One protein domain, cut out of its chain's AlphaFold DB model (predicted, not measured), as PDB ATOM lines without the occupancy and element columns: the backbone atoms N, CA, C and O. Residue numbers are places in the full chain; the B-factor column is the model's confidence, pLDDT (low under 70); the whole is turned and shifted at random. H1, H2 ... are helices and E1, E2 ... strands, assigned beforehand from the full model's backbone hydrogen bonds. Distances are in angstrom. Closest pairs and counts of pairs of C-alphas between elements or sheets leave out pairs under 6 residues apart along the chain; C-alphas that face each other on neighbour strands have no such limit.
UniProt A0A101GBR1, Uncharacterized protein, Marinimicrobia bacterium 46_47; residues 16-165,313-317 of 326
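AT A GLANCE: This is residues 16 to 165 and 313 to 317 of the 326 residues of an uncharacterized protein of Marinimicrobia bacterium 46_47 (UniProt A0A101GBR1). A small parallel sheet of three strands, E3, E4 and E7, has the helices H2 and H3 packed over one face and no named helix on the other. At one end of the whole sits a separate two-strand ribbon, E1 and E2, joined by a long loop, and at the opposite end a small hairpin, E5 and E6; the short helix H4 packs on H3. The printed part has 155 residues with four named helices and seven named strands, in the order E1 E2 H1 E3 H2 E4 E5 E6 H3 E7 H4. The class is mixed, helices and strands, with under half of the residues in named elements. The whole is compact, with a radius of gyration of the C-alphas of 15.9 A and spans of 44 by 37 by 32 A.

IN THESE COORDINATES: E1 is residues 16 to 20, 12.8 A long, beginning at C-alpha 16 at (42.661, 45.134, 32.018). E2, the longest strand by residues, is residues 39 to 45 and 19.8 A long. H1 is residues 53 to 56, and E3 is residues 61 to 64. H2, the longest helix, is residues 75 to 90, 22.2 A from first to last C-alpha, beginning at (33.079, 51.363, 19.242). E4 is residues 93 to 97, 13.0 A long; E5 is residues 109 to 113, 11.1 A long; E6 is residues 118 to 121. H3 is residues 126 to 136, 15.3 A long, and E7 is residues 142 to 146, 13.5 A long. H4 is residues 313 to 316, with C-alpha 316 at (25.626, 67.390, 32.458).

HOW THE PARTS SIT: The largest sheet runs E3, E4, E7, with E3 and E7 as edge strands. E3 and E4 are parallel at 24 degrees, with N 62 and O 93 within hydrogen-bond range at 2.8 A. E4 and E7 are parallel at 18 degrees, with N 94 and O 142 at 2.8 A. E3, H2 and E4 form a strand-helix-strand unit, two parallel neighbour strands with a helix between them in the chain, and its crossover is right-handed. H2 and H3 lie on the same face of the sheet, an arrangement of two layers, helices on one face of a sheet. H2, at a height of 9.5 A over the sheet, lies over E4 and only just over E3, on which 3 of its 16 C-alphas fall. It runs along the strands, at 7 degrees to E4 on the local plane; its closest C-alphas to E4 are those of Ala 87 and Leu 94, 5.9 A apart. H3, at a height of 9.4 A, lies over E4 and E7 and runs along the strands, at 18 degrees to E7 on the local plane. H2 touches H3 with residues 80 to 84 alone, the same way at a steep tilt of 47 degrees; the closest C-alphas are those of Gln 81 and Phe 133, 6.8 A apart. H4 touches H3, the closest C-alphas being those of His 131 and Ile 316, 5.8 A apart. H1 is close to H2 but not clearly touching it, with C-alphas 56 and 90 7.7 A apart. E1 and E2 are parallel at 24 degrees, with N 18 and O 42 at 2.8 A; both are apart from E3, E4 and E7. Residues 35 to 36 pair, antiparallel, with residues 39 to 40 of E2. The hairpin E5 and E6 is antiparallel at 140 degrees, with N 109 and O 121 at 2.9 A; both strands are apart from H2. In H2 and H3 every O i to N i+4 pair is within hydrogen-bond range, while H1 and H4 are too short for such a pair.

THE WHOLE: The two C-alphas farthest apart are those of Asp 37 and Gly 110, at 47.2 A. Residues 166 to 312 are not printed, and C-alphas 165 and 313 are 30.4 A apart across the cut. Of the links that are printed whole, E1 to E2 and E4 to E5 are long. Residues 147 to 165, before the cut, hold no named element. The mean pLDDT of the printed part of this model is 81.6, and it is under 70 at residues 19 to 39, 47 and 158 to 165.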
ATOM      1  N   ILE A  16      42.702  44.246  33.176       76.88
ATOM      2  CA  ILE A  16      42.661  45.134  32.018       76.88
ATOM      3  C   ILE A  16      41.969  44.421  30.864       76.88
ATOM      4  O   ILE A  16      42.425  43.382  30.386       76.88
ATOM      5  N   TYR A  17      40.888  45.019  30.374       71.81
ATOM      6  CA  TYR A  17      40.268  44.625  29.119       71.81
ATOM      7  C   TYR A  17      40.806  45.497  27.989       71.81
ATOM      8  O   TYR A  17      40.627  46.713  27.992       71.81
ATOM      9  N   ILE A  18      41.466  44.867  27.021       71.38
ATOM     10  CA  ILE A  18      41.934  45.519  25.802       71.38
ATOM     11  C   ILE A  18      40.957  45.164  24.689       71.38
ATOM     12  O   ILE A  18      40.827  44.006  24.286       71.38
ATOM     13  N   PHE A  19      40.266  46.177  24.186       69.12
ATOM     14  CA  PHE A  19      39.350  46.020  23.069       69.12
ATOM     15  C   PHE A  19      40.093  46.257  21.761       69.12
ATOM     16  O   PHE A  19      40.802  47.248  21.602       69.12
ATOM     17  N   ASN A  20      39.905  45.350  20.815       63.78
ATOM     18  CA  ASN A  20      40.274  45.524  19.426       63.78
ATOM     19  C   ASN A  20      38.989  45.729  18.622       63.78
ATOM     20  O   ASN A  20      38.036  44.968  18.775       63.78
ATOM     21  N   ALA A  21      38.938  46.731  17.755       58.25
ATOM     22  CA  ALA A  21      37.837  46.879  16.813       58.25
ATOM     23  C   ALA A  21      38.353  46.607  15.395       58.25
ATOM     24  O   ALA A  21      39.435  47.077  15.064       58.25
ATOM     25  N   PRO A  22      37.602  45.920  14.511       51.38
ATOM     26  CA  PRO A  22      38.027  45.662  13.126       51.38
ATOM     27  C   PRO A  22      38.439  46.928  12.349       51.38
ATOM     28  O   PRO A  22      39.240  46.877  11.415       51.38
ATOM     29  N   GLN A  23      37.894  48.075  12.756       52.50
ATOM     30  CA  GLN A  23      38.212  49.409  12.251       52.50
ATOM     31  C   GLN A  23      39.514  50.017  12.809       52.50
ATOM     32  O   GLN A  23      40.066  50.934  12.208       52.50
ATOM     33  N   TRP A  24      40.056  49.488  13.905       51.59
ATOM     34  CA  TRP A  24      41.361  49.826  14.485       51.59
ATOM     35  C   TRP A  24      42.436  48.928  13.854       51.59
ATOM     36  O   TRP A  24      43.019  48.058  14.493       51.59
ATOM     37  N   LYS A  25      42.684  49.081  12.545       42.94
ATOM     38  CA  LYS A  25      43.806  48.377  11.897       42.94
ATOM     39  C   LYS A  25      45.118  48.840  12.536       42.94
ATOM     40  O   LYS A  25      45.323  50.036  12.652       42.94
ATOM     41  N   GLY A  26      46.019  47.922  12.886       45.69
ATOM     42  CA  GLY A  26      47.372  48.264  13.359       45.69
ATOM     43  C   GLY A  26      47.924  47.339  14.438       45.69
ATOM     44  O   GLY A  26      49.137  47.224  14.588       45.69
ATOM     45  N   LEU A  27      47.043  46.619  15.124       43.19
ATOM     46  CA  LEU A  27      47.402  45.712  16.198       43.19
ATOM     47  C   LEU A  27      46.900  44.307  15.856       43.19
ATOM     48  O   LEU A  27      45.767  43.931  16.150       43.19
ATOM     49  N   SER A  28      47.760  43.515  15.212       42.62
ATOM     50  CA  SER A  28      47.643  42.055  15.236       42.62
ATOM     51  C   SER A  28      48.005  41.587  16.645       42.62
ATOM     52  O   SER A  28      49.100  41.074  16.876       42.62
ATOM     53  N   ILE A  29      47.139  41.874  17.615       48.59
ATOM     54  CA  ILE A  29      47.313  41.361  18.965       48.59
ATOM     55  C   ILE A  29      46.776  39.930  18.965       48.59
ATOM     56  O   ILE A  29      45.628  39.738  18.557       48.59
ATOM     57  N   PRO A  30      47.586  38.929  19.345       44.75
ATOM     58  CA  PRO A  30      47.108  37.557  19.461       44.75
ATOM     59  C   PRO A  30      45.902  37.487  20.407       44.75
ATOM     60  O   PRO A  30      45.876  38.158  21.437       44.75
ATOM     61  N   GLU A  31      44.906  36.672  20.054       46.12
ATOM     62  CA  GLU A  31      43.648  36.449  20.792       46.12
ATOM     63  C   GLU A  31      43.839  35.708  22.137       46.12
ATOM     64  O   GLU A  31      42.993  34.923  22.559       46.12
ATOM     65  N   GLU A  32      44.949  35.923  22.841       51.94
ATOM     66  CA  GLU A  32      45.304  35.161  24.036       51.94
ATOM     67  C   GLU A  32      45.339  36.036  25.287       51.94
ATOM     68  O   GLU A  32      45.949  37.100  25.323       51.94
ATOM     69  N   THR A  33      44.705  35.554  26.357       51.69
ATOM     70  CA  THR A  33      44.896  36.101  27.704       51.69
ATOM     71  C   THR A  33      46.373  36.002  28.078       51.69
ATOM     72  O   THR A  33      46.884  34.899  28.279       51.69
ATOM     73  N   ILE A  34      47.043  37.142  28.237       54.47
ATOM     74  CA  ILE A  34      48.402  37.189  28.776       54.47
ATOM     75  C   ILE A  34      48.293  37.394  30.287       54.47
ATOM     76  O   ILE A  34      47.736  38.389  30.758       54.47
ATOM     77  N   TRP A  35      48.831  36.443  31.045       48.72
ATOM     78  CA  TRP A  35      49.094  36.616  32.468       48.72
ATOM     79  C   TRP A  35      50.477  37.244  32.605       48.72
ATOM     80  O   TRP A  35      51.471  36.636  32.211       48.72
ATOM     81  N   MET A  36      50.542  38.466  33.124       53.22
ATOM     82  CA  MET A  36      51.789  39.044  33.622       53.22
ATOM     83  C   MET A  36      51.769  38.960  35.147       53.22
ATOM     84  O   MET A  36      50.694  39.020  35.740       53.22
ATOM     85  N   ASP A  37      52.938  38.846  35.780       51.94
ATOM     86  CA  ASP A  37      53.092  38.550  37.218       51.94
ATOM     87  C   ASP A  37      52.309  39.488  38.171       51.94
ATOM     88  O   ASP A  37      52.113  39.156  39.337       51.94
ATOM     89  N   SER A  38      51.818  40.635  37.684       65.50
ATOM     90  CA  SER A  38      51.013  41.606  38.435       65.50
ATOM     91  C   SER A  38      49.758  42.133  37.715       65.50
ATOM     92  O   SER A  38      49.162  43.081  38.214       65.50
ATOM     93  N   THR A  39      49.341  41.570  36.571       69.06
ATOM     94  CA  THR A  39      48.203  42.082  35.774       69.06
ATOM     95  C   THR A  39      47.512  40.961  34.999       69.06
ATOM     96  O   THR A  39      48.172  40.135  34.364       69.06
ATOM     97  N   ILE A  40      46.178  40.974  34.968       74.31
ATOM     98  CA  ILE A  40      45.386  40.087  34.106       74.31
ATOM     99  C   ILE A  40      44.932  40.880  32.880       74.31
ATOM    100  O   ILE A  40      44.234  41.880  33.026       74.31
ATOM    101  N   ILE A  41      45.294  40.435  31.673       75.12
ATOM    102  CA  ILE A  41      44.894  41.091  30.420       75.12
ATOM    103  C   ILE A  41      43.912  40.204  29.651       75.12
ATOM    104  O   ILE A  41      44.172  39.022  29.418       75.12
ATOM    105  N   ARG A  42      42.781  40.778  29.235       75.88
ATOM    106  CA  ARG A  42      41.746  40.127  28.422       75.88
ATOM    107  C   ARG A  42      41.592  40.870  27.102       75.88
ATOM    108  O   ARG A  42      41.270  42.056  27.109       75.88
ATOM    109  N   TYR A  43      41.765  40.178  25.982       73.94
ATOM    110  CA  TYR A  43      41.500  40.746  24.662       73.94
ATOM    111  C   TYR A  43      40.069  40.453  24.229       73.94
ATOM    112  O   TYR A  43      39.587  39.332  24.378       73.94
ATOM    113  N   GLN A  44      39.389  41.464  23.696       74.38
ATOM    114  CA  GLN A  44      38.043  41.326  23.142       74.38
ATOM    115  C   GLN A  44      37.973  41.975  21.763       74.38
ATOM    116  O   GLN A  44      38.605  43.005  21.537       74.38
ATOM    117  N   GLN A  45      37.179  41.408  20.855       73.50
ATOM    118  CA  GLN A  45      36.980  41.957  19.516       73.50
ATOM    119  C   GLN A  45      35.579  42.557  19.378       73.50
ATOM    120  O   GLN A  45      34.590  41.839  19.453       73.50
ATOM    121  N   TYR A  46      35.475  43.855  19.091       70.12
ATOM    122  CA  TYR A  46      34.204  44.496  18.747       70.12
ATOM    123  C   TYR A  46      33.562  43.836  17.509       70.12
ATOM    124  O   TYR A  46      34.274  43.571  16.535       70.12
ATOM    125  N   PRO A  47      32.234  43.613  17.474       67.25
ATOM    126  CA  PRO A  47      31.220  43.983  18.473       67.25
ATOM    127  C   PRO A  47      30.976  42.914  19.552       67.25
ATOM    128  O   PRO A  47      30.009  43.000  20.307       67.25
ATOM    129  N   TYR A  48      31.807  41.875  19.611       76.00
ATOM    130  CA  TYR A  48      31.633  40.757  20.525       76.00
ATOM    131  C   TYR A  48      32.245  41.073  21.883       76.00
ATOM    132  O   TYR A  48      33.457  40.997  22.088       76.00
ATOM    133  N   PHE A  49      31.369  41.395  22.828       75.25
ATOM    134  CA  PHE A  49      31.761  41.635  24.204       75.25
ATOM    135  C   PHE A  49      31.504  40.401  25.067       75.25
ATOM    136  O   PHE A  49      30.379  39.902  25.137       75.25
ATOM    137  N   HIS A  50      32.543  39.907  25.734       80.19
ATOM    138  CA  HIS A  50      32.460  38.787  26.664       80.19
ATOM    139  C   HIS A  50      33.169  39.139  27.969       80.19
ATOM    140  O   HIS A  50      34.395  39.147  28.057       80.19
ATOM    141  N   PHE A  51      32.373  39.422  28.998       81.81
ATOM    142  CA  PHE A  51      32.866  39.668  30.347       81.81
ATOM    143  C   PHE A  51      32.684  38.410  31.183       81.81
ATOM    144  O   PHE A  51      31.568  37.903  31.335       81.81
ATOM    145  N   HIS A  52      33.775  37.898  31.747       81.69
ATOM    146  CA  HIS A  52      33.670  36.794  32.689       81.69
ATOM    147  C   HIS A  52      33.023  37.297  33.979       81.69
ATOM    148  O   HIS A  52      33.492  38.247  34.592       81.69
ATOM    149  N   ILE A  53      31.965  36.632  34.445       82.06
ATOM    150  CA  ILE A  53      31.282  37.067  35.672       82.06
ATOM    151  C   ILE A  53      32.220  37.089  36.887       82.06
ATOM    152  O   ILE A  53      32.088  37.948  37.746       82.06
ATOM    153  N   ARG A  54      33.204  36.181  36.940       83.44
ATOM    154  CA  ARG A  54      34.216  36.155  38.007       83.44
ATOM    155  C   ARG A  54      35.094  37.398  38.002       83.44
ATOM    156  O   ARG A  54      35.387  37.910  39.068       83.44
ATOM    157  N   ASP A  55      35.463  37.861  36.813       84.06
ATOM    158  CA  ASP A  55      36.246  39.074  36.624       84.06
ATOM    159  C   ASP A  55      35.450  40.280  37.160       84.06
ATOM    160  O   ASP A  55      35.930  41.000  38.027       84.06
ATOM    161  N   ILE A  56      34.186  40.422  36.747       83.62
ATOM    162  CA  ILE A  56      33.297  41.506  37.202       83.62
ATOM    163  C   ILE A  56      33.078  41.481  38.721       83.62
ATOM    164  O   ILE A  56      33.152  42.519  39.364       83.62
ATOM    165  N   LEU A  57      32.844  40.302  39.304       83.00
ATOM    166  CA  LEU A  57      32.640  40.144  40.749       83.00
ATOM    167  C   LEU A  57      33.927  40.303  41.578       83.00
ATOM    168  O   LEU A  57      33.852  40.310  42.803       83.00
ATOM    169  N   SER A  58      35.095  40.372  40.932       84.44
ATOM    170  CA  SER A  58      36.394  40.548  41.595       84.44
ATOM    171  C   SER A  58      36.885  41.995  41.619       84.44
ATOM    172  O   SER A  58      37.949  42.263  42.172       84.44
ATOM    173  N   CYS A  59      36.140  42.917  41.008       85.44
ATOM    174  CA  CYS A  59      36.490  44.327  40.929       85.44
ATOM    175  C   CYS A  59      35.518  45.167  41.761       85.44
ATOM    176  O   CYS A  59      34.342  44.837  41.849       85.44
ATOM    177  N   ASP A  60      36.001  46.287  42.298       88.50
ATOM    178  CA  ASP A  60      35.163  47.300  42.963       88.50
ATOM    179  C   ASP A  60      34.785  48.457  42.021       88.50
ATOM    180  O   ASP A  60      33.813  49.183  42.246       88.50
ATOM    181  N   ALA A  61      35.568  48.642  40.955       90.12
ATOM    182  CA  ALA A  61      35.419  49.740  40.016       90.12
ATOM    183  C   ALA A  61      35.824  49.350  38.588       90.12
ATOM    184  O   ALA A  61      36.660  48.471  38.372       90.12
ATOM    185  N   ILE A  62      35.255  50.058  37.615       91.56
ATOM    186  CA  ILE A  62      35.636  50.039  36.203       91.56
ATOM    187  C   ILE A  62      36.293  51.380  35.883       91.56
ATOM    188  O   ILE A  62      35.665  52.422  36.036       91.56
ATOM    189  N   LEU A  63      37.535  51.361  35.397       91.81
ATOM    190  CA  LEU A  63      38.203  52.550  34.869       91.81
ATOM    191  C   LEU A  63      38.022  52.615  33.347       91.81
ATOM    192  O   LEU A  63      38.479  51.728  32.627       91.81
ATOM    193  N   PHE A  64      37.393  53.679  32.857       91.00
ATOM    194  CA  PHE A  64      37.287  53.989  31.437       91.00
ATOM    195  C   PHE A  64      38.279  55.092  31.069       91.00
ATOM    196  O   PHE A  64      38.124  56.249  31.464       91.00
ATOM    197  N   ASP A  65      39.282  54.728  30.274       87.81
ATOM    198  CA  ASP A  65      40.280  55.658  29.750       87.81
ATOM    199  C   ASP A  65      40.495  55.426  28.249       87.81
ATOM    200  O   ASP A  65      41.495  54.859  27.812       87.81
ATOM    201  N   MET A  66      39.504  55.816  27.442       83.19
ATOM    202  CA  MET A  66      39.549  55.671  25.984       83.19
ATOM    203  C   MET A  66      39.233  56.987  25.281       83.19
ATOM    204  O   MET A  66      38.408  57.785  25.728       83.19
ATOM    205  N   GLN A  67      39.887  57.195  24.141       82.69
ATOM    206  CA  GLN A  67      39.670  58.350  23.284       82.69
ATOM    207  C   GLN A  67      38.459  58.129  22.375       82.69
ATOM    208  O   GLN A  67      38.487  57.245  21.519       82.69
ATOM    209  N   LEU A  68      37.440  58.977  22.520       86.69
ATOM    210  CA  LEU A  68      36.258  58.972  21.658       86.69
ATOM    211  C   LEU A  68      36.466  59.810  20.394       86.69
ATOM    212  O   LEU A  68      37.199  60.801  20.385       86.69
ATOM    213  N   SER A  69      35.762  59.444  19.335       84.31
ATOM    214  CA  SER A  69      35.740  60.134  18.048       84.31
ATOM    215  C   SER A  69      34.897  61.405  18.042       84.31
ATOM    216  O   SER A  69      35.178  62.299  17.251       84.31
ATOM    217  N   GLY A  70      33.892  61.525  18.912       88.69
ATOM    218  CA  GLY A  70      32.928  62.628  18.851       88.69
ATOM    219  C   GLY A  70      31.765  62.388  17.882       88.69
ATOM    220  O   GLY A  70      30.975  63.309  17.670       88.69
ATOM    221  N   ILE A  71      31.670  61.183  17.301       91.12
ATOM    222  CA  ILE A  71      30.549  60.742  16.466       91.12
ATOM    223  C   ILE A  71      29.965  59.410  16.952       91.12
ATOM    224  O   ILE A  71      30.629  58.665  17.666       91.12
ATOM    225  N   VAL A  72      28.728  59.097  16.566       92.44
ATOM    226  CA  VAL A  72      28.046  57.850  16.973       92.44
ATOM    227  C   VAL A  72      28.624  56.580  16.332       92.44
ATOM    228  O   VAL A  72      28.478  55.509  16.915       92.44
ATOM    229  N   ASP A  73      29.322  56.682  15.188       87.62
ATOM    230  CA  ASP A  73      30.068  55.576  14.543       87.62
ATOM    231  C   ASP A  73      31.363  55.253  15.318       87.62
ATOM    232  O   ASP A  73      32.476  55.362  14.796       87.62
ATOM    233  N   ASP A  74      31.231  54.921  16.606       85.75
ATOM    234  CA  ASP A  74      32.355  54.735  17.520       85.75
ATOM    235  C   ASP A  74      32.179  53.525  18.462       85.75
ATOM    236  O   ASP A  74      31.336  53.525  19.367       85.75
ATOM    237  N   PRO A  75      33.028  52.492  18.329       83.81
ATOM    238  CA  PRO A  75      33.079  51.363  19.242       83.81
ATOM    239  C   PRO A  75      33.357  51.791  20.678       83.81
ATOM    240  O   PRO A  75      32.802  51.200  21.599       83.81
ATOM    241  N   ALA A  76      34.181  52.821  20.892       85.75
ATOM    242  CA  ALA A  76      34.508  53.294  22.231       85.75
ATOM    243  C   ALA A  76      33.297  53.956  22.914       85.75
ATOM    244  O   ALA A  76      33.127  53.801  24.123       85.75
ATOM    245  N   LEU A  77      32.401  54.595  22.149       91.06
ATOM    246  CA  LEU A  77      31.112  55.081  22.660       91.06
ATOM    247  C   LEU A  77      30.224  53.914  23.119       91.06
ATOM    248  O   LEU A  77      29.663  53.953  24.213       91.06
ATOM    249  N   SER A  78      30.155  52.848  22.314       89.50
ATOM    250  CA  SER A  78      29.422  51.621  22.670       89.50
ATOM    251  C   SER A  78      29.988  50.977  23.944       89.50
ATOM    252  O   SER A  78      29.235  50.584  24.834       89.50
ATOM    253  N   ILE A  79      31.319  50.908  24.064       90.19
ATOM    254  CA  ILE A  79      32.008  50.365  25.245       90.19
ATOM    255  C   ILE A  79      31.697  51.199  26.490       90.19
ATOM    256  O   ILE A  79      31.445  50.619  27.544       90.19
ATOM    257  N   LEU A  80      31.655  52.533  26.387       94.00
ATOM    258  CA  LEU A  80      31.292  53.401  27.511       94.00
ATOM    259  C   LEU A  80      29.868  53.118  28.014       94.00
ATOM    260  O   LEU A  80      29.657  52.992  29.220       94.00
ATOM    261  N   GLN A  81      28.898  52.971  27.105       94.31
ATOM    262  CA  GLN A  81      27.517  52.640  27.474       94.31
ATOM    263  C   GLN A  81      27.428  51.258  28.148       94.31
ATOM    264  O   GLN A  81      26.733  51.098  29.154       94.31
ATOM    265  N   ILE A  82      28.172  50.268  27.642       92.00
ATOM    266  CA  ILE A  82      28.251  48.927  28.239       92.00
ATOM    267  C   ILE A  82      28.906  48.974  29.621       92.00
ATOM    268  O   ILE A  82      28.395  48.352  30.550       92.00
ATOM    269  N   ALA A  83      29.996  49.725  29.787       92.50
ATOM    270  CA  ALA A  83      30.669  49.897  31.071       92.50
ATOM    271  C   ALA A  83      29.738  50.534  32.112       92.50
ATOM    272  O   ALA A  83      29.661  50.046  33.236       92.50
ATOM    273  N   ALA A  84      28.969  51.557  31.724       96.19
ATOM    274  CA  ALA A  84      27.954  52.168  32.580       96.19
ATOM    275  C   ALA A  84      26.849  51.174  32.970       96.19
ATOM    276  O   ALA A  84      26.497  51.076  34.145       96.19
ATOM    277  N   SER A  85      26.353  50.385  32.013       95.06
ATOM    278  CA  SER A  85      25.357  49.344  32.284       95.06
ATOM    279  C   SER A  85      25.887  48.261  33.229       95.06
ATOM    280  O   SER A  85      25.199  47.877  34.176       95.06
ATOM    281  N   LEU A  86      27.116  47.780  33.011       92.94
ATOM    282  CA  LEU A  86      27.757  46.775  33.860       92.94
ATOM    283  C   LEU A  86      27.999  47.304  35.270       92.94
ATOM    284  O   LEU A  86      27.663  46.615  36.232       92.94
ATOM    285  N   ALA A  87      28.535  48.518  35.388       95.00
ATOM    286  CA  ALA A  87      28.792  49.144  36.675       95.00
ATOM    287  C   ALA A  87      27.497  49.314  37.476       95.00
ATOM    288  O   ALA A  87      27.426  48.880  38.621       95.00
ATOM    289  N   GLN A  88      26.435  49.825  36.847       96.38
ATOM    290  CA  GLN A  88      25.131  49.961  37.494       96.38
ATOM    291  C   GLN A  88      24.549  48.599  37.911       96.38
ATOM    292  O   GLN A  88      24.066  48.443  39.030       96.38
ATOM    293  N   LYS A  89      24.608  47.594  37.030       94.94
ATOM    294  CA  LYS A  89      24.039  46.261  37.283       94.94
ATOM    295  C   LYS A  89      24.734  45.513  38.423       94.94
ATOM    296  O   LYS A  89      24.096  44.694  39.083       94.94
ATOM    297  N   HIS A  90      26.028  45.752  38.616       93.62
ATOM    298  CA  HIS A  90      26.863  45.034  39.578       93.62
ATOM    299  C   HIS A  90      27.320  45.899  40.763       93.62
ATOM    300  O   HIS A  90      28.170  45.453  41.523       93.62
ATOM    301  N   ASP A  91      26.738  47.092  40.933       93.56
ATOM    302  CA  ASP A  91      27.072  48.058  41.994       93.56
ATOM    303  C   ASP A  91      28.570  48.421  42.056       93.56
ATOM    304  O   ASP A  91      29.156  48.640  43.119       93.56
ATOM    305  N   LEU A  92      29.197  48.491  40.880       93.75
ATOM    306  CA  LEU A  92      30.577  48.939  40.727       93.75
ATOM    307  C   LEU A  92      30.621  50.453  40.552       93.75
ATOM    308  O   LEU A  92      29.709  51.068  39.994       93.75
ATOM    309  N   GLU A  93      31.729  51.055  40.962       96.12
ATOM    310  CA  GLU A  93      32.015  52.439  40.602       96.12
ATOM    311  C   GLU A  93      32.525  52.523  39.159       96.12
ATOM    312  O   GLU A  93      33.484  51.849  38.794       96.12
ATOM    313  N   LEU A  94      31.912  53.357  38.320       97.44
ATOM    314  CA  LEU A  94      32.479  53.724  37.025       97.44
ATOM    315  C   LEU A  94      33.331  54.978  37.204       97.44
ATOM    316  O   LEU A  94      32.815  56.041  37.547       97.44
ATOM    317  N   ILE A  95      34.625  54.863  36.929       97.25
ATOM    318  CA  ILE A  95      35.577  55.971  36.937       97.25
ATOM    319  C   ILE A  95      35.913  56.317  35.490       97.25
ATOM    320  O   ILE A  95      36.348  55.452  34.736       97.25
ATOM    321  N   VAL A  96      35.733  57.576  35.092       96.44
ATOM    322  CA  VAL A  96      36.012  58.035  33.723       96.44
ATOM    323  C   VAL A  96      37.109  59.088  33.728       96.44
ATOM    324  O   VAL A  96      36.950  60.157  34.319       96.44
ATOM    325  N   CYS A  97      38.206  58.799  33.028       93.94
ATOM    326  CA  CYS A  97      39.222  59.787  32.683       93.94
ATOM    327  C   CYS A  97      38.709  60.611  31.500       93.94
ATOM    328  O   CYS A  97      38.625  60.109  30.375       93.94
ATOM    329  N   ASP A  98      38.319  61.861  31.753       93.38
ATOM    330  CA  ASP A  98      37.729  62.687  30.708       93.38
ATOM    331  C   ASP A  98      38.759  63.051  29.624       93.38
ATOM    332  O   ASP A  98      39.921  63.354  29.914       93.38
ATOM    333  N   ARG A  99      38.330  63.020  28.359       87.75
ATOM    334  CA  ARG A  99      39.150  63.298  27.177       87.75
ATOM    335  C   ARG A  99      38.386  64.135  26.153       87.75
ATOM    336  O   ARG A  99      37.179  63.948  25.969       87.75
ATOM    337  N   PRO A 100      39.086  65.015  25.419       86.62
ATOM    338  CA  PRO A 100      38.469  65.763  24.337       86.62
ATOM    339  C   PRO A 100      38.232  64.818  23.154       86.62
ATOM    340  O   PRO A 100      39.166  64.112  22.798       86.62
ATOM    341  N   PRO A 101      37.048  64.762  22.525       85.94
ATOM    342  CA  PRO A 101      36.815  63.952  21.337       85.94
ATOM    343  C   PRO A 101      37.663  64.414  20.144       85.94
ATOM    344  O   PRO A 101      38.190  65.528  20.109       85.94
ATOM    345  N   LEU A 102      37.773  63.542  19.143       81.62
ATOM    346  CA  LEU A 102      38.497  63.834  17.901       81.62
ATOM    347  C   LEU A 102      37.757  64.864  17.034       81.62
ATOM    348  O   LEU A 102      38.381  65.754  16.462       81.62
ATOM    349  N   ALA A 103      36.429  64.767  16.960       80.25
ATOM    350  CA  ALA A 103      35.565  65.790  16.386       80.25
ATOM    351  C   ALA A 103      35.362  66.954  17.369       80.25
ATOM    352  O   ALA A 103      35.600  66.849  18.568       80.25
ATOM    353  N   ARG A 104      34.885  68.095  16.866       78.19
ATOM    354  CA  ARG A 104      34.668  69.294  17.691       78.19
ATOM    355  C   ARG A 104      33.599  69.096  18.775       78.19
ATOM    356  O   ARG A 104      32.507  68.616  18.478       78.19
ATOM    357  N   VAL A 105      33.899  69.573  19.989       74.25
ATOM    358  CA  VAL A 105      33.033  69.560  21.194       74.25
ATOM    359  C   VAL A 105      31.971  70.658  21.256       74.25
ATOM    360  O   VAL A 105      31.196  70.716  22.199       74.25
ATOM    361  N   ASP A 106      31.959  71.597  20.319       74.00
ATOM    362  CA  ASP A 106      31.042  72.746  20.323       74.00
ATOM    363  C   ASP A 106      29.969  72.642  19.233       74.00
ATOM    364  O   ASP A 106      29.214  73.582  18.992       74.00
ATOM    365  N   THR A 107      29.929  71.504  18.543       82.31
ATOM    366  CA  THR A 107      29.169  71.322  17.316       82.31
ATOM    367  C   THR A 107      28.338  70.048  17.422       82.31
ATOM    368  O   THR A 107      28.891  68.970  17.629       82.31
ATOM    369  N   CYS A 108      27.016  70.177  17.266       90.38
ATOM    370  CA  CYS A 108      26.074  69.055  17.241       90.38
ATOM    371  C   CYS A 108      25.427  68.951  15.859       90.38
ATOM    372  O   CYS A 108      24.777  69.906  15.427       90.38
ATOM    373  N   GLN A 109      25.629  67.851  15.128       90.50
ATOM    374  CA  GLN A 109      25.260  67.754  13.704       90.50
ATOM    375  C   GLN A 109      24.878  66.355  13.251       90.50
ATOM    376  O   GLN A 109      25.436  65.372  13.721       90.50
ATOM    377  N   GLY A 110      24.011  66.314  12.243       92.25
ATOM    378  CA  GLY A 110      23.631  65.103  11.538       92.25
ATOM    379  C   GLY A 110      22.444  64.370  12.156       92.25
ATOM    380  O   GLY A 110      21.726  64.939  12.975       92.25
ATOM    381  N   PRO A 111      22.190  63.136  11.702       94.00
ATOM    382  CA  PRO A 111      21.017  62.381  12.101       94.00
ATOM    383  C   PRO A 111      20.958  62.099  13.594       94.00
ATOM    384  O   PRO A 111      21.989  61.965  14.252       94.00
ATOM    385  N   TRP A 112      19.739  61.955  14.107       94.50
ATOM    386  CA  TRP A 112      19.511  61.430  15.443       94.50
ATOM    387  C   TRP A 112      19.742  59.921  15.481       94.50
ATOM    388  O   TRP A 112      19.194  59.184  14.665       94.50
ATOM    389  N   HIS A 113      20.529  59.462  16.449       93.69
ATOM    390  CA  HIS A 113      20.719  58.047  16.728       93.69
ATOM    391  C   HIS A 113      19.807  57.632  17.885       93.69
ATOM    392  O   HIS A 113      20.078  57.969  19.037       93.69
ATOM    393  N   GLU A 114      18.787  56.814  17.618       87.94
ATOM    394  CA  GLU A 114      17.799  56.415  18.636       87.94
ATOM    395  C   GLU A 114      18.422  55.652  19.815       87.94
ATOM    396  O   GLU A 114      18.147  55.966  20.965       87.94
ATOM    397  N   GLY A 115      19.323  54.697  19.552       87.00
ATOM    398  CA  GLY A 115      19.913  53.856  20.608       87.00
ATOM    399  C   GLY A 115      20.796  54.583  21.637       87.00
ATOM    400  O   GLY A 115      20.853  54.167  22.793       87.00
ATOM    401  N   PHE A 116      21.476  55.665  21.245       92.12
ATOM    402  CA  PHE A 116      22.236  56.511  22.170       92.12
ATOM    403  C   PHE A 116      21.462  57.763  22.592       92.12
ATOM    404  O   PHE A 116      21.874  58.430  23.537       92.12
ATOM    405  N   GLU A 117      20.368  58.090  21.895       94.06
ATOM    406  CA  GLU A 117      19.679  59.379  21.964       94.06
ATOM    407  C   GLU A 117      20.668  60.548  21.842       94.06
ATOM    408  O   GLU A 117      20.744  61.424  22.709       94.06
ATOM    409  N   LEU A 118      21.480  60.516  20.784       95.12
ATOM    410  CA  LEU A 118      22.498  61.519  20.488       95.12
ATOM    411  C   LEU A 118      22.417  61.952  19.020       95.12
ATOM    412  O   LEU A 118      22.120  61.123  18.155       95.12
ATOM    413  N   PRO A 119      22.756  63.211  18.702       94.69
ATOM    414  CA  PRO A 119      23.089  63.593  17.336       94.69
ATOM    415  C   PRO A 119      24.305  62.821  16.812       94.69
ATOM    416  O   PRO A 119      25.191  62.463  17.591       94.69
ATOM    417  N   TYR A 120      24.401  62.641  15.492       94.12
ATOM    418  CA  TYR A 120      25.509  61.922  14.857       94.12
ATOM    419  C   TYR A 120      26.884  62.432  15.298       94.12
ATOM    420  O   TYR A 120      27.716  61.630  15.698       94.12
ATOM    421  N   GLN A 121      27.115  63.744  15.259       92.81
ATOM    422  CA  GLN A 121      28.191  64.418  15.982       92.81
ATOM    423  C   GLN A 121      27.571  65.067  17.215       92.81
ATOM    424  O   GLN A 121      26.743  65.961  17.062       92.81
ATOM    425  N   TYR A 122      27.967  64.647  18.413       93.19
ATOM    426  CA  TYR A 122      27.234  64.965  19.646       93.19
ATOM    427  C   TYR A 122      27.858  66.075  20.507       93.19
ATOM    428  O   TYR A 122      27.222  66.530  21.449       93.19
ATOM    429  N   GLY A 123      29.084  66.523  20.220       91.06
ATOM    430  CA  GLY A 123      29.669  67.698  20.884       91.06
ATOM    431  C   GLY A 123      29.925  67.554  22.397       91.06
ATOM    432  O   GLY A 123      29.851  68.533  23.130       91.06
ATOM    433  N   LEU A 124      30.225  66.351  22.888       93.12
ATOM    434  CA  LEU A 124      30.470  66.078  24.311       93.12
ATOM    435  C   LEU A 124      31.827  65.404  24.514       93.12
ATOM    436  O   LEU A 124      32.316  64.696  23.631       93.12
ATOM    437  N   THR A 125      32.421  65.603  25.687       93.69
ATOM    438  CA  THR A 125      33.597  64.837  26.128       93.69
ATOM    439  C   THR A 125      33.208  63.442  26.625       93.69
ATOM    440  O   THR A 125      32.021  63.142  26.780       93.69
ATOM    441  N   SER A 126      34.181  62.555  26.860       93.62
ATOM    442  CA  SER A 126      33.889  61.213  27.395       93.62
ATOM    443  C   SER A 126      33.277  61.273  28.798       93.62
ATOM    444  O   SER A 126      32.356  60.516  29.096       93.62
ATOM    445  N   GLY A 127      33.725  62.207  29.635       95.88
ATOM    446  CA  GLY A 127      33.170  62.481  30.958       95.88
ATOM    447  C   GLY A 127      31.749  63.034  30.885       95.88
ATOM    448  O   GLY A 127      30.870  62.565  31.605       95.88
ATOM    449  N   GLU A 128      31.478  63.967  29.970       96.56
ATOM    450  CA  GLU A 128      30.123  64.490  29.759       96.56
ATOM    451  C   GLU A 128      29.168  63.418  29.231       96.56
ATOM    452  O   GLU A 128      28.027  63.341  29.683       96.56
ATOM    453  N   LEU A 129      29.634  62.540  28.340       96.75
ATOM    454  CA  LEU A 129      28.869  61.373  27.899       96.75
ATOM    455  C   LEU A 129      28.615  60.371  29.024       96.75
ATOM    456  O   LEU A 129      27.514  59.840  29.136       96.75
ATOM    457  N   ALA A 130      29.597  60.118  29.885       97.56
ATOM    458  CA  ALA A 130      29.395  59.262  31.046       97.56
ATOM    459  C   ALA A 130      28.339  59.857  31.990       97.56
ATOM    460  O   ALA A 130      27.452  59.144  32.459       97.56
ATOM    461  N   HIS A 131      28.381  61.176  32.202       97.19
ATOM    462  CA  HIS A 131      27.384  61.897  32.987       97.19
ATOM    463  C   HIS A 131      25.996  61.856  32.328       97.19
ATOM    464  O   HIS A 131      24.996  61.645  33.016       97.19
ATOM    465  N   TYR A 132      25.933  61.987  30.999       97.06
ATOM    466  CA  TYR A 132      24.721  61.797  30.200       97.06
ATOM    467  C   TYR A 132      24.109  60.413  30.436       97.06
ATOM    468  O   TYR A 132      22.954  60.304  30.852       97.06
ATOM    469  N   PHE A 133      24.893  59.352  30.246       97.25
ATOM    470  CA  PHE A 133      24.423  57.984  30.425       97.25
ATOM    471  C   PHE A 133      24.015  57.690  31.870       97.25
ATOM    472  O   PHE A 133      22.926  57.161  32.093       97.25
ATOM    473  N   GLY A 134      24.821  58.088  32.857       96.50
ATOM    474  CA  GLY A 134      24.505  57.896  34.275       96.50
ATOM    475  C   GLY A 134      23.237  58.629  34.726       96.50
ATOM    476  O   GLY A 134      22.478  58.109  35.539       96.50
ATOM    477  N   THR A 135      22.964  59.811  34.168       95.75
ATOM    478  CA  THR A 135      21.787  60.611  34.540       95.75
ATOM    479  C   THR A 135      20.505  60.102  33.884       95.75
ATOM    480  O   THR A 135      19.465  60.054  34.539       95.75
ATOM    481  N   TYR A 136      20.554  59.759  32.592       95.44
ATOM    482  CA  TYR A 136      19.344  59.531  31.792       95.44
ATOM    483  C   TYR A 136      19.049  58.060  31.489       95.44
ATOM    484  O   TYR A 136      17.885  57.719  31.299       95.44
ATOM    485  N   PHE A 137      20.062  57.190  31.480       95.50
ATOM    486  CA  PHE A 137      19.918  55.787  31.065       95.50
ATOM    487  C   PHE A 137      20.211  54.798  32.192       95.50
ATOM    488  O   PHE A 137      19.590  53.740  32.258       95.50
ATOM    489  N   PHE A 138      21.117  55.151  33.105       96.69
ATOM    490  CA  PHE A 138      21.548  54.288  34.205       96.69
ATOM    491  C   PHE A 138      21.398  54.987  35.562       96.69
ATOM    492  O   PHE A 138      22.391  55.170  36.272       96.69
ATOM    493  N   PRO A 139      20.170  55.385  35.955       94.00
ATOM    494  CA  PRO A 139      19.947  56.041  37.237       94.00
ATOM    495  C   PRO A 139      20.453  55.157  38.385       94.00
ATOM    496  O   PRO A 139      20.229  53.943  38.401       94.00
ATOM    497  N   GLY A 140      21.149  55.780  39.336       93.00
ATOM    498  CA  GLY A 140      21.805  55.092  40.453       93.00
ATOM    499  C   GLY A 140      23.233  54.616  40.169       93.00
ATOM    500  O   GLY A 140      23.867  54.090  41.077       93.00
ATOM    501  N   LEU A 141      23.765  54.824  38.958       97.50
ATOM    502  CA  LEU A 141      25.174  54.566  38.659       97.50
ATOM    503  C   LEU A 141      26.092  55.367  39.598       97.50
ATOM    504  O   LEU A 141      26.018  56.596  39.665       97.50
ATOM    505  N   ARG A 142      27.010  54.667  40.270       97.94
ATOM    506  CA  ARG A 142      28.114  55.273  41.021       97.94
ATOM    507  C   ARG A 142      29.171  55.769  40.037       97.94
ATOM    508  O   ARG A 142      29.988  54.986  39.570       97.94
ATOM    509  N   LEU A 143      29.113  57.050  39.688       98.00
ATOM    510  CA  LEU A 143      29.966  57.655  38.667       98.00
ATOM    511  C   LEU A 143      30.956  58.651  39.279       98.00
ATOM    512  O   LEU A 143      30.546  59.637  39.890       98.00
ATOM    513  N   SER A 144      32.240  58.432  39.017       98.12
ATOM    514  CA  SER A 144      33.322  59.372  39.297       98.12
ATOM    515  C   SER A 144      33.939  59.830  37.979       98.12
ATOM    516  O   SER A 144      34.388  59.019  37.173       98.12
ATOM    517  N   ILE A 145      33.982  61.138  37.739       97.69
ATOM    518  CA  ILE A 145      34.630  61.707  36.553       97.69
ATOM    519  C   ILE A 145      35.875  62.455  37.004       97.69
ATOM    520  O   ILE A 145      35.807  63.302  37.893       97.69
ATOM    521  N   ILE A 146      37.001  62.153  36.365       96.50
ATOM    522  CA  ILE A 146      38.245  62.904  36.495       96.50
ATOM    523  C   ILE A 146      38.272  63.900  35.326       96.50
ATOM    524  O   ILE A 146      38.593  63.498  34.204       96.50
ATOM    525  N   PRO A 147      37.880  65.173  35.535       94.50
ATOM    526  CA  PRO A 147      37.797  66.142  34.451       94.50
ATOM    527  C   PRO A 147      39.194  66.558  33.977       94.50
ATOM    528  O   PRO A 147      40.146  66.607  34.756       94.50
ATOM    529  N   MET A 148      39.299  66.941  32.704       91.69
ATOM    530  CA  MET A 148      40.472  67.663  32.199       91.69
ATOM    531  C   MET A 148      40.714  68.962  32.986       91.69
ATOM    532  O   MET A 148      39.757  69.630  33.384       91.69
ATOM    533  N   ASP A 149      41.979  69.376  33.116       89.25
ATOM    534  CA  ASP A 149      42.362  70.685  33.674       89.25
ATOM    535  C   ASP A 149      42.113  71.817  32.658       89.25
ATOM    536  O   ASP A 149      43.025  72.445  32.121       89.25
ATOM    537  N   ILE A 150      40.838  72.013  32.319       86.69
ATOM    538  CA  ILE A 150      40.335  73.007  31.370       86.69
ATOM    539  C   ILE A 150      39.072  73.622  31.970       86.69
ATOM    540  O   ILE A 150      38.202  72.918  32.477       86.69
ATOM    541  N   ARG A 151      38.954  74.953  31.921       81.25
ATOM    542  CA  ARG A 151      37.809  75.666  32.515       81.25
ATOM    543  C   ARG A 151      36.673  75.911  31.528       81.25
ATOM    544  O   ARG A 151      35.507  75.745  31.897       81.25
ATOM    545  N   ASN A 152      36.999  76.316  30.300       85.25
ATOM    546  CA  ASN A 152      36.006  76.680  29.294       85.25
ATOM    547  C   ASN A 152      35.954  75.649  28.170       85.25
ATOM    548  O   ASN A 152      36.978  75.138  27.726       85.25
ATOM    549  N   ARG A 153      34.749  75.397  27.655       86.44
ATOM    550  CA  ARG A 153      34.523  74.478  26.535       86.44
ATOM    551  C   ARG A 153      35.279  74.911  25.280       86.44
ATOM    552  O   ARG A 153      35.766  74.057  24.551       86.44
ATOM    553  N   GLN A 154      35.396  76.219  25.037       83.69
ATOM    554  CA  GLN A 154      36.125  76.743  23.877       83.69
ATOM    555  C   GLN A 154      37.634  76.460  23.933       83.69
ATOM    556  O   GLN A 154      38.283  76.442  22.890       83.69
ATOM    557  N   ASP A 155      38.171  76.219  25.133       81.31
ATOM    558  CA  ASP A 155      39.589  75.928  25.353       81.31
ATOM    559  C   ASP A 155      39.901  74.433  25.190       81.31
ATOM    560  O   ASP A 155      41.068  74.037  25.188       81.31
ATOM    561  N   ILE A 156      38.871  73.588  25.053       81.38
ATOM    562  CA  ILE A 156      39.053  72.161  24.811       81.38
ATOM    563  C   ILE A 156      39.712  71.994  23.437       81.38
ATOM    564  O   ILE A 156      39.152  72.430  22.424       81.38
ATOM    565  N   PRO A 157      40.899  71.369  23.368       71.12
ATOM    566  CA  PRO A 157      41.630  71.279  22.124       71.12
ATOM    567  C   PRO A 157      40.844  70.428  21.134       71.12
ATOM    568  O   PRO A 157      40.500  69.279  21.404       71.12
ATOM    569  N   HIS A 158      40.618  70.975  19.943       69.38
ATOM    570  CA  HIS A 158      40.298  70.143  18.796       69.38
ATOM    571  C   HIS A 158      41.570  69.376  18.440       69.38
ATOM    572  O   HIS A 158      42.515  69.964  17.907       69.38
ATOM    573  N   LEU A 159      41.623  68.093  18.798       61.91
ATOM    574  CA  LEU A 159      42.792  67.250  18.569       61.91
ATOM    575  C   LEU A 159      43.031  67.091  17.059       61.91
ATOM    576  O   LEU A 159      42.458  66.233  16.398       61.91
ATOM    577  N   THR A 160      43.889  67.946  16.501       51.56
ATOM    578  CA  THR A 160      44.351  67.885  15.103       51.56
ATOM    579  C   THR A 160      45.697  67.179  14.946       51.56
ATOM    580  O   THR A 160      46.126  66.946  13.822       51.56
ATOM    581  N   SER A 161      46.367  66.869  16.060       41.53
ATOM    582  CA  SER A 161      47.766  66.436  16.144       41.53
ATOM    583  C   SER A 161      47.902  65.280  17.148       41.53
ATOM    584  O   SER A 161      47.061  65.174  18.046       41.53
ATOM    585  N   PRO A 162      48.913  64.389  17.029       39.41
ATOM    586  CA  PRO A 162      49.028  63.230  17.904       39.41
ATOM    587  C   PRO A 162      49.217  63.622  19.353       39.41
ATOM    588  O   PRO A 162      50.025  64.494  19.669       39.41
ATOM    589  N   TYR A 163      48.534  62.896  20.238       41.72
ATOM    590  CA  TYR A 163      49.084  62.691  21.565       41.72
ATOM    591  C   TYR A 163      50.530  62.184  21.410       41.72
ATOM    592  O   TYR A 163      50.821  61.420  20.487       41.72
ATOM    593  N   PRO A 164      51.443  62.550  22.322       37.12
ATOM    594  CA  PRO A 164      52.801  62.004  22.337       37.12
ATOM    595  C   PRO A 164      52.837  60.470  22.489       37.12
ATOM    596  O   PRO A 164      53.881  59.856  22.283       37.12
ATOM    597  N   VAL A 165      51.697  59.850  22.808       39.81
ATOM    598  CA  VAL A 165      51.472  58.405  22.828       39.81
ATOM    599  C   VAL A 165      50.497  58.056  21.700       39.81
ATOM    600  O   VAL A 165      49.482  58.734  21.541       39.81
ATOM    601  N   MET A 313      21.983  68.425  27.941       91.31
ATOM    602  CA  MET A 313      23.373  68.891  27.911       91.31
ATOM    603  C   MET A 313      23.664  69.970  28.967       91.31
ATOM    604  O   MET A 313      24.694  69.923  29.636       91.31
ATOM    605  N   LYS A 314      22.734  70.908  29.191       90.50
ATOM    606  CA  LYS A 314      22.883  71.966  30.212       90.50
ATOM    607  C   LYS A 314      23.059  71.427  31.635       90.50
ATOM    608  O   LYS A 314      23.625  72.128  32.467       90.50
ATOM    609  N   ARG A 315      22.555  70.224  31.927       90.94
ATOM    610  CA  ARG A 315      22.612  69.611  33.266       90.94
ATOM    611  C   ARG A 315      23.860  68.767  33.489       90.94
ATOM    612  O   ARG A 315      24.228  68.542  34.634       90.94
ATOM    613  N   ILE A 316      24.490  68.315  32.407       93.12
ATOM    614  CA  ILE A 316      25.626  67.390  32.458       93.12
ATOM    615  C   ILE A 316      26.972  68.046  32.142       93.12
ATOM    616  O   ILE A 316      28.006  67.434  32.398       93.12
ATOM    617  N   SER A 317      26.959  69.264  31.587       91.06
ATOM    618  CA  SER A 317      28.159  69.980  31.145       91.06
ATOM    619  C   SER A 317      29.154  70.145  32.292       91.06
ATOM    620  O   SER A 317      28.838  70.751  33.316       91.06
TER     621      SER A 317